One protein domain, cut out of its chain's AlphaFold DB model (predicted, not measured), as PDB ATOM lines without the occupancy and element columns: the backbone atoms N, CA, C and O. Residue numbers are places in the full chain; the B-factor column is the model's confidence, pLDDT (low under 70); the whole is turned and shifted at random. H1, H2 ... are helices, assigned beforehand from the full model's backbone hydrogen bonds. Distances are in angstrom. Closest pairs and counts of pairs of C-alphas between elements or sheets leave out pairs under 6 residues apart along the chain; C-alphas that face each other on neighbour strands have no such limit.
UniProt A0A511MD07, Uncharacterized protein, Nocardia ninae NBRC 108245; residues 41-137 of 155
ATOM      1  N   ASP A  41      25.072  34.697  27.325       76.88
ATOM      2  CA  ASP A  41      23.836  34.438  28.071       76.88
ATOM      3  C   ASP A  41      22.775  35.494  27.736       76.88
ATOM      4  O   ASP A  41      21.625  35.147  27.461       76.88
ATOM      5  N   GLN A  42      23.168  36.768  27.651       78.19
ATOM      6  CA  GLN A  42      22.264  37.858  27.295       78.19
ATOM      7  C   GLN A  42      21.759  37.745  25.846       78.19
ATOM      8  O   GLN A  42      20.565  37.929  25.595       78.19
ATOM      9  N   ASP A  43      22.629  37.383  24.900       82.88
ATOM     10  CA  ASP A  43      22.246  37.099  23.511       82.88
ATOM     11  C   ASP A  43      21.309  35.891  23.411       82.88
ATOM     12  O   ASP A  43      20.379  35.873  22.594       82.88
ATOM     13  N   TRP A  44      21.538  34.867  24.236       87.81
ATOM     14  CA  TRP A  44      20.676  33.693  24.296       87.81
ATOM     15  C   TRP A  44      19.287  34.041  24.843       87.81
ATOM     16  O   TRP A  44      18.288  33.681  24.214       87.81
ATOM     17  N   GLU A  45      19.209  34.781  25.952       90.56
ATOM     18  CA  GLU A  45      17.945  35.239  26.542       90.56
ATOM     19  C   GLU A  45      17.170  36.129  25.565       90.56
ATOM     20  O   GLU A  45      15.967  35.936  25.355       90.56
ATOM     21  N   LEU A  46      17.863  37.062  24.906       90.81
ATOM     22  CA  LEU A  46      17.276  37.943  23.905       90.81
ATOM     23  C   LEU A  46      16.735  37.148  22.712       90.81
ATOM     24  O   LEU A  46      15.589  37.341  22.307       90.81
ATOM     25  N   ARG A  47      17.523  36.214  22.165       92.25
ATOM     26  CA  ARG A  47      17.077  35.350  21.065       92.25
ATOM     27  C   ARG A  47      15.848  34.541  21.464       92.25
ATOM     28  O   ARG A  47      14.922  34.428  20.658       92.25
ATOM     29  N   TRP A  48      15.834  33.974  22.668       92.94
ATOM     30  CA  TRP A  48      14.702  33.191  23.156       92.94
ATOM     31  C   TRP A  48      13.435  34.050  23.249       92.94
ATOM     32  O   TRP A  48      12.415  33.687  22.665       92.94
ATOM     33  N   ALA A  49      13.524  35.231  23.869       95.25
ATOM     34  CA  ALA A  49      12.395  36.152  24.009       95.25
ATOM     35  C   ALA A  49      11.851  36.630  22.651       95.25
ATOM     36  O   ALA A  49      10.639  36.683  22.443       95.25
ATOM     37  N   ILE A  50      12.739  36.942  21.701       96.19
ATOM     38  CA  ILE A  50      12.345  37.329  20.341       96.19
ATOM     39  C   ILE A  50      11.654  36.157  19.624       96.19
ATOM     40  O   ILE A  50      10.631  36.365  18.974       96.19
ATOM     41  N   SER A  51      12.180  34.934  19.756       95.88
ATOM     42  CA  SER A  51      11.601  33.736  19.123       95.88
ATOM     43  C   SER A  51      10.186  33.452  19.638       95.88
ATOM     44  O   SER A  51       9.285  33.194  18.843       95.88
ATOM     45  N   ASP A  52       9.977  33.548  20.953       96.94
ATOM     46  CA  ASP A  52       8.672  33.346  21.595       96.94
ATOM     47  C   ASP A  52       7.642  34.406  21.168       96.94
ATOM     48  O   ASP A  52       6.506  34.083  20.804       96.94
ATOM     49  N   ALA A  53       8.061  35.675  21.104       97.56
ATOM     50  CA  ALA A  53       7.206  36.763  20.640       97.56
ATOM     51  C   ALA A  53       6.800  36.596  19.164       97.56
ATOM     52  O   ALA A  53       5.640  36.822  18.813       97.56
ATOM     53  N   ILE A  54       7.733  36.165  18.304       97.75
ATOM     54  CA  ILE A  54       7.450  35.861  16.894       97.75
ATOM     55  C   ILE A  54       6.445  34.715  16.786       97.75
ATOM     56  O   ILE A  54       5.456  34.854  16.070       97.75
ATOM     57  N   LEU A  55       6.658  33.609  17.507       97.12
ATOM     58  CA  LEU A  55       5.740  32.467  17.485       97.12
ATOM     59  C   LEU A  55       4.338  32.861  17.932       97.12
ATOM     60  O   LEU A  55       3.365  32.499  17.275       97.12
ATOM     61  N   THR A  56       4.233  33.637  19.008       96.75
ATOM     62  CA  THR A  56       2.945  34.142  19.492       96.75
ATOM     63  C   THR A  56       2.232  34.949  18.408       96.75
ATOM     64  O   THR A  56       1.071  34.685  18.117       96.75
ATOM     65  N   ALA A  57       2.934  35.865  17.735       96.94
ATOM     66  CA  ALA A  57       2.345  36.643  16.647       96.94
ATOM     67  C   ALA A  57       1.952  35.795  15.429       96.94
ATOM     68  O   ALA A  57       0.924  36.073  14.816       96.94
ATOM     69  N   VAL A  58       2.729  34.761  15.091       97.50
ATOM     70  CA  VAL A  58       2.381  33.795  14.038       97.50
ATOM     71  C   VAL A  58       1.071  33.085  14.382       97.50
ATOM     72  O   VAL A  58       0.149  33.079  13.567       97.50
ATOM     73  N   TYR A  59       0.954  32.544  15.597       95.56
ATOM     74  CA  TYR A  59      -0.255  31.853  16.046       95.56
ATOM     75  C   TYR A  59      -1.469  32.781  16.131       95.56
ATOM     76  O   TYR A  59      -2.565  32.379  15.735       95.56
ATOM     77  N   ASP A  60      -1.297  34.001  16.639       95.12
ATOM     78  CA  ASP A  60      -2.377  34.982  16.753       95.12
ATOM     79  C   ASP A  60      -2.868  35.427  15.371       95.12
ATOM     80  O   ASP A  60      -4.076  35.488  15.130       95.12
ATOM     81  N   LEU A  61      -1.946  35.701  14.442       96.62
ATOM     82  CA  LEU A  61      -2.283  36.115  13.082       96.62
ATOM     83  C   LEU A  61      -2.958  34.986  12.291       96.62
ATOM     84  O   LEU A  61      -3.948  35.247  11.610       96.62
ATOM     85  N   ALA A  62      -2.472  33.748  12.421       95.81
ATOM     86  CA  ALA A  62      -3.053  32.583  11.755       95.81
ATOM     87  C   ALA A  62      -4.466  32.256  12.276       95.81
ATOM     88  O   ALA A  62      -5.373  31.969  11.498       95.81
ATOM     89  N   GLN A  63      -4.693  32.341  13.593       95.06
ATOM     90  CA  GLN A  63      -6.000  32.038  14.194       95.06
ATOM     91  C   GLN A  63      -7.017  33.175  14.039       95.06
ATOM     92  O   GLN A  63      -8.230  32.935  13.988       95.06
ATOM     93  N   HIS A  64      -6.545  34.421  13.988       95.00
ATOM     94  CA  HIS A  64      -7.387  35.613  13.954       95.00
ATOM     95  C   HIS A  64      -6.965  36.579  12.836       95.00
ATOM     96  O   HIS A  64      -6.626  37.736  13.112       95.00
ATOM     97  N   PRO A  65      -7.024  36.152  11.558       92.62
ATOM     98  CA  PRO A  65      -6.562  36.973  10.452       92.62
ATOM     99  C   PRO A  65      -7.438  38.217  10.292       92.62
ATOM    100  O   PRO A  65      -8.670  38.173  10.349       92.62
ATOM    101  N   GLY A  66      -6.793  39.355  10.055       92.44
ATOM    102  CA  GLY A  66      -7.484  40.603   9.769       92.44
ATOM    103  C   GLY A  66      -6.644  41.845  10.052       92.44
ATOM    104  O   GLY A  66      -5.532  41.749  10.576       92.44
ATOM    105  N   PRO A  67      -7.186  43.038   9.744       94.56
ATOM    106  CA  PRO A  67      -6.468  44.298   9.922       94.56
ATOM    107  C   PRO A  67      -5.908  44.527  11.339       94.56
ATOM    108  O   PRO A  67      -4.781  45.007  11.440       94.56
ATOM    109  N   PRO A  68      -6.616  44.177  12.436       93.50
ATOM    110  CA  PRO A  68      -6.071  44.330  13.785       93.50
ATOM    111  C   PRO A  68      -4.852  43.440  14.057       93.50
ATOM    112  O   PRO A  68      -3.888  43.912  14.654       93.50
ATOM    113  N   ALA A  69      -4.872  42.186  13.596       92.12
ATOM    114  CA  ALA A  69      -3.761  41.255  13.780       92.12
ATOM    115  C   ALA A  69      -2.538  41.683  12.959       92.12
ATOM    116  O   ALA A  69      -1.439  41.756  13.493       92.12
ATOM    117  N   LEU A  70      -2.740  42.105  11.705       93.81
ATOM    118  CA  LEU A  70      -1.665  42.670  10.880       93.81
ATOM    119  C   LEU A  70      -1.041  43.924  11.515       93.81
ATOM    120  O   LEU A  70       0.177  44.086  11.507       93.81
ATOM    121  N   ALA A  71      -1.855  44.802  12.109       95.62
ATOM    122  CA  ALA A  71      -1.353  45.975  12.822       95.62
ATOM    123  C   ALA A  71      -0.567  45.601  14.094       95.62
ATOM    124  O   ALA A  71       0.438  46.249  14.409       95.62
ATOM    125  N   ALA A  72      -0.995  44.560  14.815       95.62
ATOM    126  CA  ALA A  72      -0.265  44.026  15.961       95.62
ATOM    127  C   ALA A  72       1.085  43.428  15.535       95.62
ATOM    128  O   ALA A  72       2.104  43.765  16.136       95.62
ATOM    129  N   THR A  73       1.121  42.653  14.447       96.62
ATOM    130  CA  THR A  73       2.356  42.104  13.867       96.62
ATOM    131  C   THR A  73       3.321  43.203  13.423       96.62
ATOM    132  O   THR A  73       4.497  43.163  13.781       96.62
ATOM    133  N   ALA A  74       2.833  44.248  12.750       96.69
ATOM    134  CA  ALA A  74       3.656  45.398  12.373       96.69
ATOM    135  C   ALA A  74       4.214  46.147  13.599       96.69
ATOM    136  O   ALA A  74       5.364  46.593  13.600       96.69
ATOM    137  N   THR A  75       3.416  46.263  14.667       97.81
ATOM    138  CA  THR A  75       3.853  46.866  15.936       97.81
ATOM    139  C   THR A  75       4.921  46.013  16.614       97.81
ATOM    140  O   THR A  75       5.926  46.548  17.079       97.81
ATOM    141  N   LEU A  76       4.747  44.690  16.631       97.69
ATOM    142  CA  LEU A  76       5.751  43.765  17.144       97.69
ATOM    143  C   LEU A  76       7.054  43.882  16.350       97.69
ATOM    144  O   LEU A  76       8.099  44.104  16.952       97.69
ATOM    145  N   ALA A  77       7.000  43.801  15.019       97.44
ATOM    146  CA  ALA A  77       8.178  43.909  14.159       97.44
ATOM    147  C   ALA A  77       8.962  45.202  14.427       97.44
ATOM    148  O   ALA A  77      10.189  45.177  14.549       97.44
ATOM    149  N   ARG A  78       8.250  46.323  14.605       96.50
ATOM    150  CA  ARG A  78       8.845  47.591  15.030       96.50
ATOM    151  C   ARG A  78       9.559  47.478  16.371       96.50
ATOM    152  O   ARG A  78      10.727  47.848  16.454       96.50
ATOM    153  N   ASN A  79       8.875  46.970  17.390       96.62
ATOM    154  CA  ASN A  79       9.429  46.854  18.735       96.62
ATOM    155  C   ASN A  79      10.666  45.947  18.761       96.62
ATOM    156  O   ASN A  79      11.648  46.294  19.404       96.62
ATOM    157  N   LEU A  80      10.648  44.824  18.037       96.00
ATOM    158  CA  LEU A  80      11.787  43.906  17.950       96.00
ATOM    159  C   LEU A  80      13.007  44.584  17.312       96.00
ATOM    160  O   LEU A  80      14.112  44.502  17.846       96.00
ATOM    161  N   VAL A  81      12.815  45.297  16.198       94.88
ATOM    162  CA  VAL A  81      13.907  46.012  15.522       94.88
ATOM    163  C   VAL A  81      14.433  47.163  16.376       94.88
ATOM    164  O   VAL A  81      15.643  47.292  16.527       94.88
ATOM    165  N   GLU A  82      13.563  47.984  16.966       93.12
ATOM    166  CA  GLU A  82      13.988  49.087  17.840       93.12
ATOM    167  C   GLU A  82      14.668  48.577  19.121       93.12
ATOM    168  O   GLU A  82      15.573  49.232  19.633       93.12
ATOM    169  N   HIS A  83      14.282  47.402  19.624       93.19
ATOM    170  CA  HIS A  83      14.924  46.787  20.782       93.19
ATOM    171  C   HIS A  83      16.355  46.324  20.474       93.19
ATOM    172  O   HIS A  83      17.250  46.560  21.279       93.19
ATOM    173  N   VAL A  84      16.583  45.726  19.299       91.69
ATOM    174  CA  VAL A  84      17.900  45.196  18.898       91.69
ATOM    175  C   VAL A  84      18.826  46.279  18.326       91.69
ATOM    176  O   VAL A  84      20.017  46.297  18.614       91.69
ATOM    177  N   TYR A  85      18.306  47.202  17.514       89.12
ATOM    178  CA  TYR A  85      19.109  48.208  16.796       89.12
ATOM    179  C   TYR A  85      19.057  49.601  17.442       89.12
ATOM    180  O   TYR A  85      19.765  50.513  17.005       89.12
ATOM    181  N   GLY A  86      18.223  49.781  18.469       89.75
ATOM    182  CA  GLY A  86      17.936  51.074  19.076       89.75
ATOM    183  C   GLY A  86      16.940  51.916  18.270       89.75
ATOM    184  O   GLY A  86      16.532  51.586  17.156       89.75
ATOM    185  N   VAL A  87      16.553  53.057  18.846       86.62
ATOM    186  CA  VAL A  87      15.680  54.036  18.186       86.62
ATOM    187  C   VAL A  87      16.512  54.929  17.265       86.62
ATOM    188  O   VAL A  87      17.556  55.452  17.663       86.62
ATOM    189  N   ALA A  88      16.047  55.138  16.031       86.56
ATOM    190  CA  ALA A  88      16.731  56.002  15.074       86.56
ATOM    191  C   ALA A  88      16.830  57.453  15.572       86.56
ATOM    192  O   ALA A  88      15.856  58.040  16.038       86.56
ATOM    193  N   THR A  89      18.006  58.054  15.384       90.00
ATOM    194  CA  THR A  89      18.278  59.464  15.734       90.00
ATOM    195  C   THR A  89      18.499  60.354  14.509       90.00
ATOM    196  O   THR A  89      18.632  61.568  14.633       90.00
ATOM    197  N   SER A  90      18.533  59.758  13.315       91.00
ATOM    198  CA  SER A  90      18.739  60.443  12.036       91.00
ATOM    199  C   SER A  90      17.818  59.883  10.954       91.00
ATOM    200  O   SER A  90      17.466  58.705  10.988       91.00
ATOM    201  N   ASP A  91      17.500  60.689   9.938       90.38
ATOM    202  CA  ASP A  91      16.667  60.264   8.801       90.38
ATOM    203  C   ASP A  91      17.258  59.071   8.034       90.38
ATOM    204  O   ASP A  91      16.540  58.249   7.461       90.38
ATOM    205  N   GLN A  92      18.589  58.968   7.983       87.88
ATOM    206  CA  GLN A  92      19.258  57.828   7.358       87.88
ATOM    207  C   GLN A  92      19.047  56.548   8.174       87.88
ATOM    208  O   GLN A  92      18.679  55.525   7.597       87.88
ATOM    209  N   GLN A  93      19.219  56.606   9.498       87.44
ATOM    210  CA  GLN A  93      18.924  55.473  10.378       87.44
ATOM    211  C   GLN A  93      17.442  55.119  10.342       87.44
ATOM    212  O   GLN A  93      17.107  53.947  10.257       87.44
ATOM    213  N   GLN A  94      16.549  56.109  10.332       90.88
ATOM    214  CA  GLN A  94      15.110  55.869  10.304       90.88
ATOM    215  C   GLN A  94      14.686  55.128   9.035       90.88
ATOM    216  O   GLN A  94      13.892  54.194   9.108       90.88
ATOM    217  N   ARG A  95      15.260  55.486   7.879       89.81
ATOM    218  CA  ARG A  95      15.040  54.745   6.628       89.81
ATOM    219  C   ARG A  95      15.588  53.321   6.696       89.81
ATOM    220  O   ARG A  95      14.897  52.406   6.267       89.81
ATOM    221  N   ALA A  96      16.781  53.124   7.255       88.50
ATOM    222  CA  ALA A  96      17.353  51.788   7.421       88.50
ATOM    223  C   ALA A  96      16.508  50.907   8.362       88.50
ATOM    224  O   ALA A  96      16.186  49.775   8.012       88.50
ATOM    225  N   LEU A  97      16.078  51.443   9.512       91.88
ATOM    226  CA  LEU A  97      15.200  50.730  10.441       91.88
ATOM    227  C   LEU A  97      13.845  50.421   9.806       91.88
ATOM    228  O   LEU A  97      13.365  49.307   9.953       91.88
ATOM    229  N   ALA A  98      13.244  51.343   9.049       92.81
ATOM    230  CA  ALA A  98      11.966  51.090   8.376       92.81
ATOM    231  C   ALA A  98      12.028  49.884   7.418       92.81
ATOM    232  O   ALA A  98      11.086  49.090   7.353       92.81
ATOM    233  N   VAL A  99      13.151  49.712   6.716       93.75
ATOM    234  CA  VAL A  99      13.381  48.553   5.843       93.75
ATOM    235  C   VAL A  99      13.503  47.259   6.653       93.75
ATOM    236  O   VAL A  99      12.894  46.251   6.291       93.75
ATOM    237  N   LEU A 100      14.226  47.283   7.776       93.31
ATOM    238  CA  LEU A 100      14.331  46.128   8.674       93.31
ATOM    239  C   LEU A 100      12.974  45.754   9.281       93.31
ATOM    240  O   LEU A 100      12.616  44.582   9.286       93.31
ATOM    241  N   ILE A 101      12.196  46.743   9.728       94.88
ATOM    242  CA  ILE A 101      10.848  46.545  10.284       94.88
ATOM    243  C   ILE A 101       9.948  45.864   9.259       94.88
ATOM    244  O   ILE A 101       9.277  44.891   9.589       94.88
ATOM    245  N   THR A 102       9.969  46.343   8.013       95.69
ATOM    246  CA  THR A 102       9.193  45.743   6.919       95.69
ATOM    247  C   THR A 102       9.641  44.303   6.669       95.69
ATOM    248  O   THR A 102       8.813  43.403   6.631       95.69
ATOM    249  N   THR A 103      10.954  44.060   6.620       94.56
ATOM    250  CA  THR A 103      11.513  42.714   6.413       94.56
ATOM    251  C   THR A 103      11.079  41.737   7.512       94.56
ATOM    252  O   THR A 103      10.683  40.613   7.219       94.56
ATOM    253  N   VAL A 104      11.138  42.149   8.781       96.12
ATOM    254  CA  VAL A 104      10.708  41.312   9.913       96.12
ATOM    255  C   VAL A 104       9.207  41.065   9.865       96.12
ATOM    256  O   VAL A 104       8.778  39.926  10.028       96.12
ATOM    257  N   ASN A 105       8.413  42.109   9.613       97.19
ATOM    258  CA  ASN A 105       6.965  41.993   9.483       97.19
ATOM    259  C   ASN A 105       6.585  40.976   8.401       97.19
ATOM    260  O   ASN A 105       5.810  40.063   8.672       97.19
ATOM    261  N   ASP A 106       7.174  41.094   7.213       96.12
ATOM    262  CA  ASP A 106       6.862  40.227   6.077       96.12
ATOM    263  C   ASP A 106       7.220  38.767   6.365       96.12
ATOM    264  O   ASP A 106       6.458  37.872   6.016       96.12
ATOM    265  N   ARG A 107       8.324  38.509   7.080       96.12
ATOM    266  CA  ARG A 107       8.692  37.150   7.507       96.12
ATOM    267  C   ARG A 107       7.735  36.561   8.539       96.12
ATOM    268  O   ARG A 107       7.455  35.368   8.481       96.12
ATOM    269  N   ILE A 108       7.229  37.365   9.475       97.12
ATOM    270  CA  ILE A 108       6.218  36.899  10.437       97.12
ATOM    271  C   ILE A 108       4.912  36.569   9.704       97.12
ATOM    272  O   ILE A 108       4.307  35.536   9.978       97.12
ATOM    273  N   VAL A 109       4.499  37.417   8.757       97.00
ATOM    274  CA  VAL A 109       3.306  37.179   7.932       97.00
ATOM    275  C   VAL A 109       3.477  35.925   7.073       97.00
ATOM    276  O   VAL A 109       2.584  35.093   7.065       97.00
ATOM    277  N   GLU A 110       4.633  35.725   6.436       95.62
ATOM    278  CA  GLU A 110       4.934  34.519   5.649       95.62
ATOM    279  C   GLU A 110       4.837  33.235   6.493       95.62
ATOM    280  O   GLU A 110       4.257  32.246   6.050       95.62
ATOM    281  N   LEU A 111       5.358  33.253   7.726       96.06
ATOM    282  CA  LEU A 111       5.238  32.123   8.653       96.06
ATOM    283  C   LEU A 111       3.786  31.874   9.088       96.06
ATOM    284  O   LEU A 111       3.394  30.721   9.247       96.06
ATOM    285  N   ALA A 112       2.994  32.933   9.281       96.25
ATOM    286  CA  ALA A 112       1.575  32.823   9.615       96.25
ATOM    287  C   ALA A 112       0.737  32.305   8.440       96.25
ATOM    288  O   ALA A 112      -0.117  31.448   8.639       96.25
ATOM    289  N   ASP A 113       1.012  32.766   7.220       95.38
ATOM    290  CA  ASP A 113       0.338  32.300   6.006       95.38
ATOM    291  C   ASP A 113       0.638  30.816   5.732       95.38
ATOM    292  O   ASP A 113      -0.228  30.088   5.254       95.38
ATOM    293  N   ALA A 114       1.843  30.350   6.078       94.25
ATOM    294  CA  ALA A 114       2.249  28.948   5.968       94.25
ATOM    295  C   ALA A 114       1.879  28.088   7.196       94.25
ATOM    296  O   ALA A 114       2.231  26.908   7.240       94.25
ATOM    297  N   HIS A 115       1.195  28.647   8.203       94.94
ATOM    298  CA  HIS A 115       0.951  27.992   9.494       94.94
ATOM    299  C   HIS A 115       0.287  26.613   9.367       94.94
ATOM    300  O   HIS A 115       0.701  25.671  10.039       94.94
ATOM    301  N   ASP A 116      -0.721  26.488   8.503       92.81
ATOM    302  CA  ASP A 116      -1.486  25.244   8.352       92.81
ATOM    303  C   ASP A 116      -0.731  24.161   7.558       92.81
ATOM    304  O   ASP A 116      -1.054  22.975   7.666       92.81
ATOM    305  N   ASP A 117       0.291  24.560   6.796       94.75
ATOM    306  CA  ASP A 117       1.114  23.672   5.968       94.75
ATOM    307  C   ASP A 117       2.397  23.209   6.684       94.75
ATOM    308  O   ASP A 117       3.017  22.217   6.287       94.75
ATOM    309  N   LEU A 118       2.809  23.918   7.737       93.06
ATOM    310  CA  LEU A 118       4.046  23.678   8.474       93.06
ATOM    311  C   LEU A 118       3.805  22.906   9.773       93.06
ATOM    312  O   LEU A 118       2.782  23.040  10.442       93.06
ATOM    313  N   THR A 119       4.788  22.102  10.184       94.50
ATOM    314  CA  THR A 119       4.737  21.496  11.518       94.50
ATOM    315  C   THR A 119       5.079  22.530  12.589       94.50
ATOM    316  O   THR A 119       5.782  23.509  12.342       94.50
ATOM    317  N   THR A 120       4.677  22.270  13.836       92.38
ATOM    318  CA  THR A 120       5.094  23.087  14.990       92.38
ATOM    319  C   THR A 120       6.617  23.254  15.066       92.38
ATOM    320  O   THR A 120       7.095  24.332  15.405       92.38
ATOM    321  N   SER A 121       7.381  22.211  14.722       94.31
ATOM    322  CA  SER A 121       8.847  22.262  14.711       94.31
ATOM    323  C   SER A 121       9.389  23.173  13.608       94.31
ATOM    324  O   SER A 121      10.413  23.826  13.814       94.31
ATOM    325  N   ASP A 122       8.729  23.224  12.450       94.50
ATOM    326  CA  ASP A 122       9.120  24.103  11.344       94.50
ATOM    327  C   ASP A 122       8.863  25.568  11.706       94.50
ATOM    328  O   ASP A 122       9.740  26.409  11.518       94.50
ATOM    329  N   LEU A 123       7.709  25.859  12.314       93.81
ATOM    330  CA  LEU A 123       7.375  27.198  12.808       93.81
ATOM    331  C   LEU A 123       8.360  27.663  13.889       93.81
ATOM    332  O   LEU A 123       8.866  28.783  13.819       93.81
ATOM    333  N   GLN A 124       8.687  26.790  14.851       94.38
ATOM    334  CA  GLN A 124       9.706  27.058  15.873       94.38
ATOM    335  C   GLN A 124      11.070  27.342  15.245       94.38
ATOM    336  O   GLN A 124      11.690  28.358  15.552       94.38
ATOM    337  N   SER A 125      11.503  26.502  14.304       93.69
ATOM    338  CA  SER A 125      12.781  26.682  13.609       93.69
ATOM    339  C   SER A 125      12.820  27.985  12.803       93.69
ATOM    340  O   SER A 125      13.839  28.676  12.796       93.69
ATOM    341  N   GLY A 126      11.713  28.353  12.150       93.94
ATOM    342  CA  GLY A 126      11.579  29.602  11.400       93.94
ATOM    343  C   GLY A 126      11.660  30.837  12.297       93.94
ATOM    344  O   GLY A 126      12.430  31.759  12.012       93.94
ATOM    345  N   ALA A 127      10.933  30.835  13.416       95.50
ATOM    346  CA  ALA A 127      10.982  31.909  14.403       95.50
ATOM    347  C   ALA A 127      12.377  32.051  15.031       95.50
ATOM    348  O   ALA A 127      12.911  33.157  15.120       95.50
ATOM    349  N   GLU A 128      13.010  30.933  15.394       94.44
ATOM    350  CA  GLU A 128      14.369  30.913  15.933       94.44
ATOM    351  C   GLU A 128      15.416  31.426  14.941       94.44
ATOM    352  O   GLU A 128      16.365  32.108  15.341       94.44
ATOM    353  N   ALA A 129      15.267  31.090  13.657       93.94
ATOM    354  CA  ALA A 129      16.148  31.568  12.602       93.94
ATOM    355  C   ALA A 129      16.010  33.084  12.414       93.94
ATOM    356  O   ALA A 129      17.023  33.781  12.326       93.94
ATOM    357  N   LEU A 130      14.778  33.604  12.416       94.88
ATOM    358  CA  LEU A 130      14.521  35.042  12.329       94.88
ATOM    359  C   LEU A 130      15.071  35.789  13.554       94.88
ATOM    360  O   LEU A 130      15.742  36.811  13.400       94.88
ATOM    361  N   ALA A 131      14.870  35.255  14.761       94.19
ATOM    362  CA  ALA A 131      15.428  35.816  15.988       94.19
ATOM    363  C   ALA A 131      16.963  35.846  15.961       94.19
ATOM    364  O   ALA A 131      17.576  36.860  16.290       94.19
ATOM    365  N   LEU A 132      17.598  34.760  15.506       91.69
ATOM    366  CA  LEU A 132      19.051  34.691  15.372       91.69
ATOM    367  C   LEU A 132      19.583  35.722  14.365       91.69
ATOM    368  O   LEU A 132      20.608  36.353  14.617       91.69
ATOM    369  N   GLN A 133      18.896  35.900  13.233       91.06
ATOM    370  CA  GLN A 133      19.253  36.908  12.231       91.06
ATOM    371  C   GLN A 133      19.110  38.331  12.769       91.06
ATOM    372  O   GLN A 133      19.951  39.177  12.465       91.06
ATOM    373  N   LEU A 134      18.078  38.593  13.575       91.44
ATOM    374  CA  LEU A 134      17.884  39.870  14.251       91.44
ATOM    375  C   LEU A 134      19.041  40.172  15.203       91.44
ATOM    376  O   LEU A 134      19.743  41.156  14.979       91.44
ATOM    377  N   VAL A 135      19.270  39.304  16.195       89.62
ATOM    378  CA  VAL A 135      20.288  39.487  17.249       89.62
ATOM    379  C   VAL A 135      21.689  39.613  16.659       89.62
ATOM    380  O   VAL A 135      22.469  40.463  17.067       89.62
ATOM    381  N   ARG A 136      22.012  38.826  15.625       88.31
ATOM    382  CA  ARG A 136      23.335  38.887  14.987       88.31
ATOM    383  C   ARG A 136      23.488  39.999  13.951       88.31
ATOM    384  O   ARG A 136      24.523  40.055  13.291       88.31
ATOM    385  N   HIS A 137      22.475  40.841  13.763       85.44
ATOM    386  CA  HIS A 137      22.444  41.879  12.732       85.44
ATOM    387  C   HIS A 137      22.678  41.348  11.300       85.44
ATOM    388  O   HIS A 137      23.327  41.986  10.474       85.44
TER     389      HIS A 137
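What this domain is: This is residues 41 to 137 of the 155 residues of an uncharacterized protein of Nocardia ninae NBRC 108245 (UniProt A0A511MD07). Two helical hairpins, H1 with H2 and H3 with H4, lie face to face as two layers and cross at a steep angle, H1 over H4 and H2 over H3. The second hairpin is spread wide, with the centres of H3 and H4 15.4 A apart. The printed part has 97 residues with four named helices in the order H1, H2, H3, H4 and no named strand, an all-helix domain. It is compact, with a radius of gyration of the C-alphas of 13.2 A, and flat, spanning 40 by 35 by 14 A.

Where its parts are: Find C-alpha 41 at (23.836, 34.438, 28.071); from there H1, residues 41 to 63, runs 33.0 A to C-alpha 63 at (-6.000, 32.038, 14.194). Next comes H2, residues 67 to 85, 26.8 A long. Then look for H3, residues 91 to 113, 32.5 A, and H4, residues 120 to 135, 22.5 A, ending at C-alpha 135 at (20.288, 39.487, 17.249).

How they stand to each other: Begin at Leu 61 and Ala 69, the closest C-alphas of the hairpin H1 and H2, 5.4 A apart; the two run opposite ways at a shallow tilt of 11 degrees. H1 touches H4 at a steep tilt of 50 degrees, closest at the C-alphas of Ser 51 and Glu 128, 5.1 A. H2 touches H3 at a steep tilt of 51 degrees, closest at the C-alphas of Ala 77 and Asn 105, 5.2 A. In the hairpin H3 and H4, residues 104 to 111 touch residues 123 to 130, at a shallow tilt of 7 degrees; the closest C-alphas, of Leu 111 and Leu 123, are 6.8 A apart. In H1, H2, H3 and H4 every O i to N i+4 pair is within hydrogen-bond range.

The domain as a whole: The C-alphas of Ser 90 and Thr 119, the two farthest apart, are 41.4 A from each other. The printed part has no cut and no long link. Its mean pLDDT is 93.3, and no printed residue is under 70.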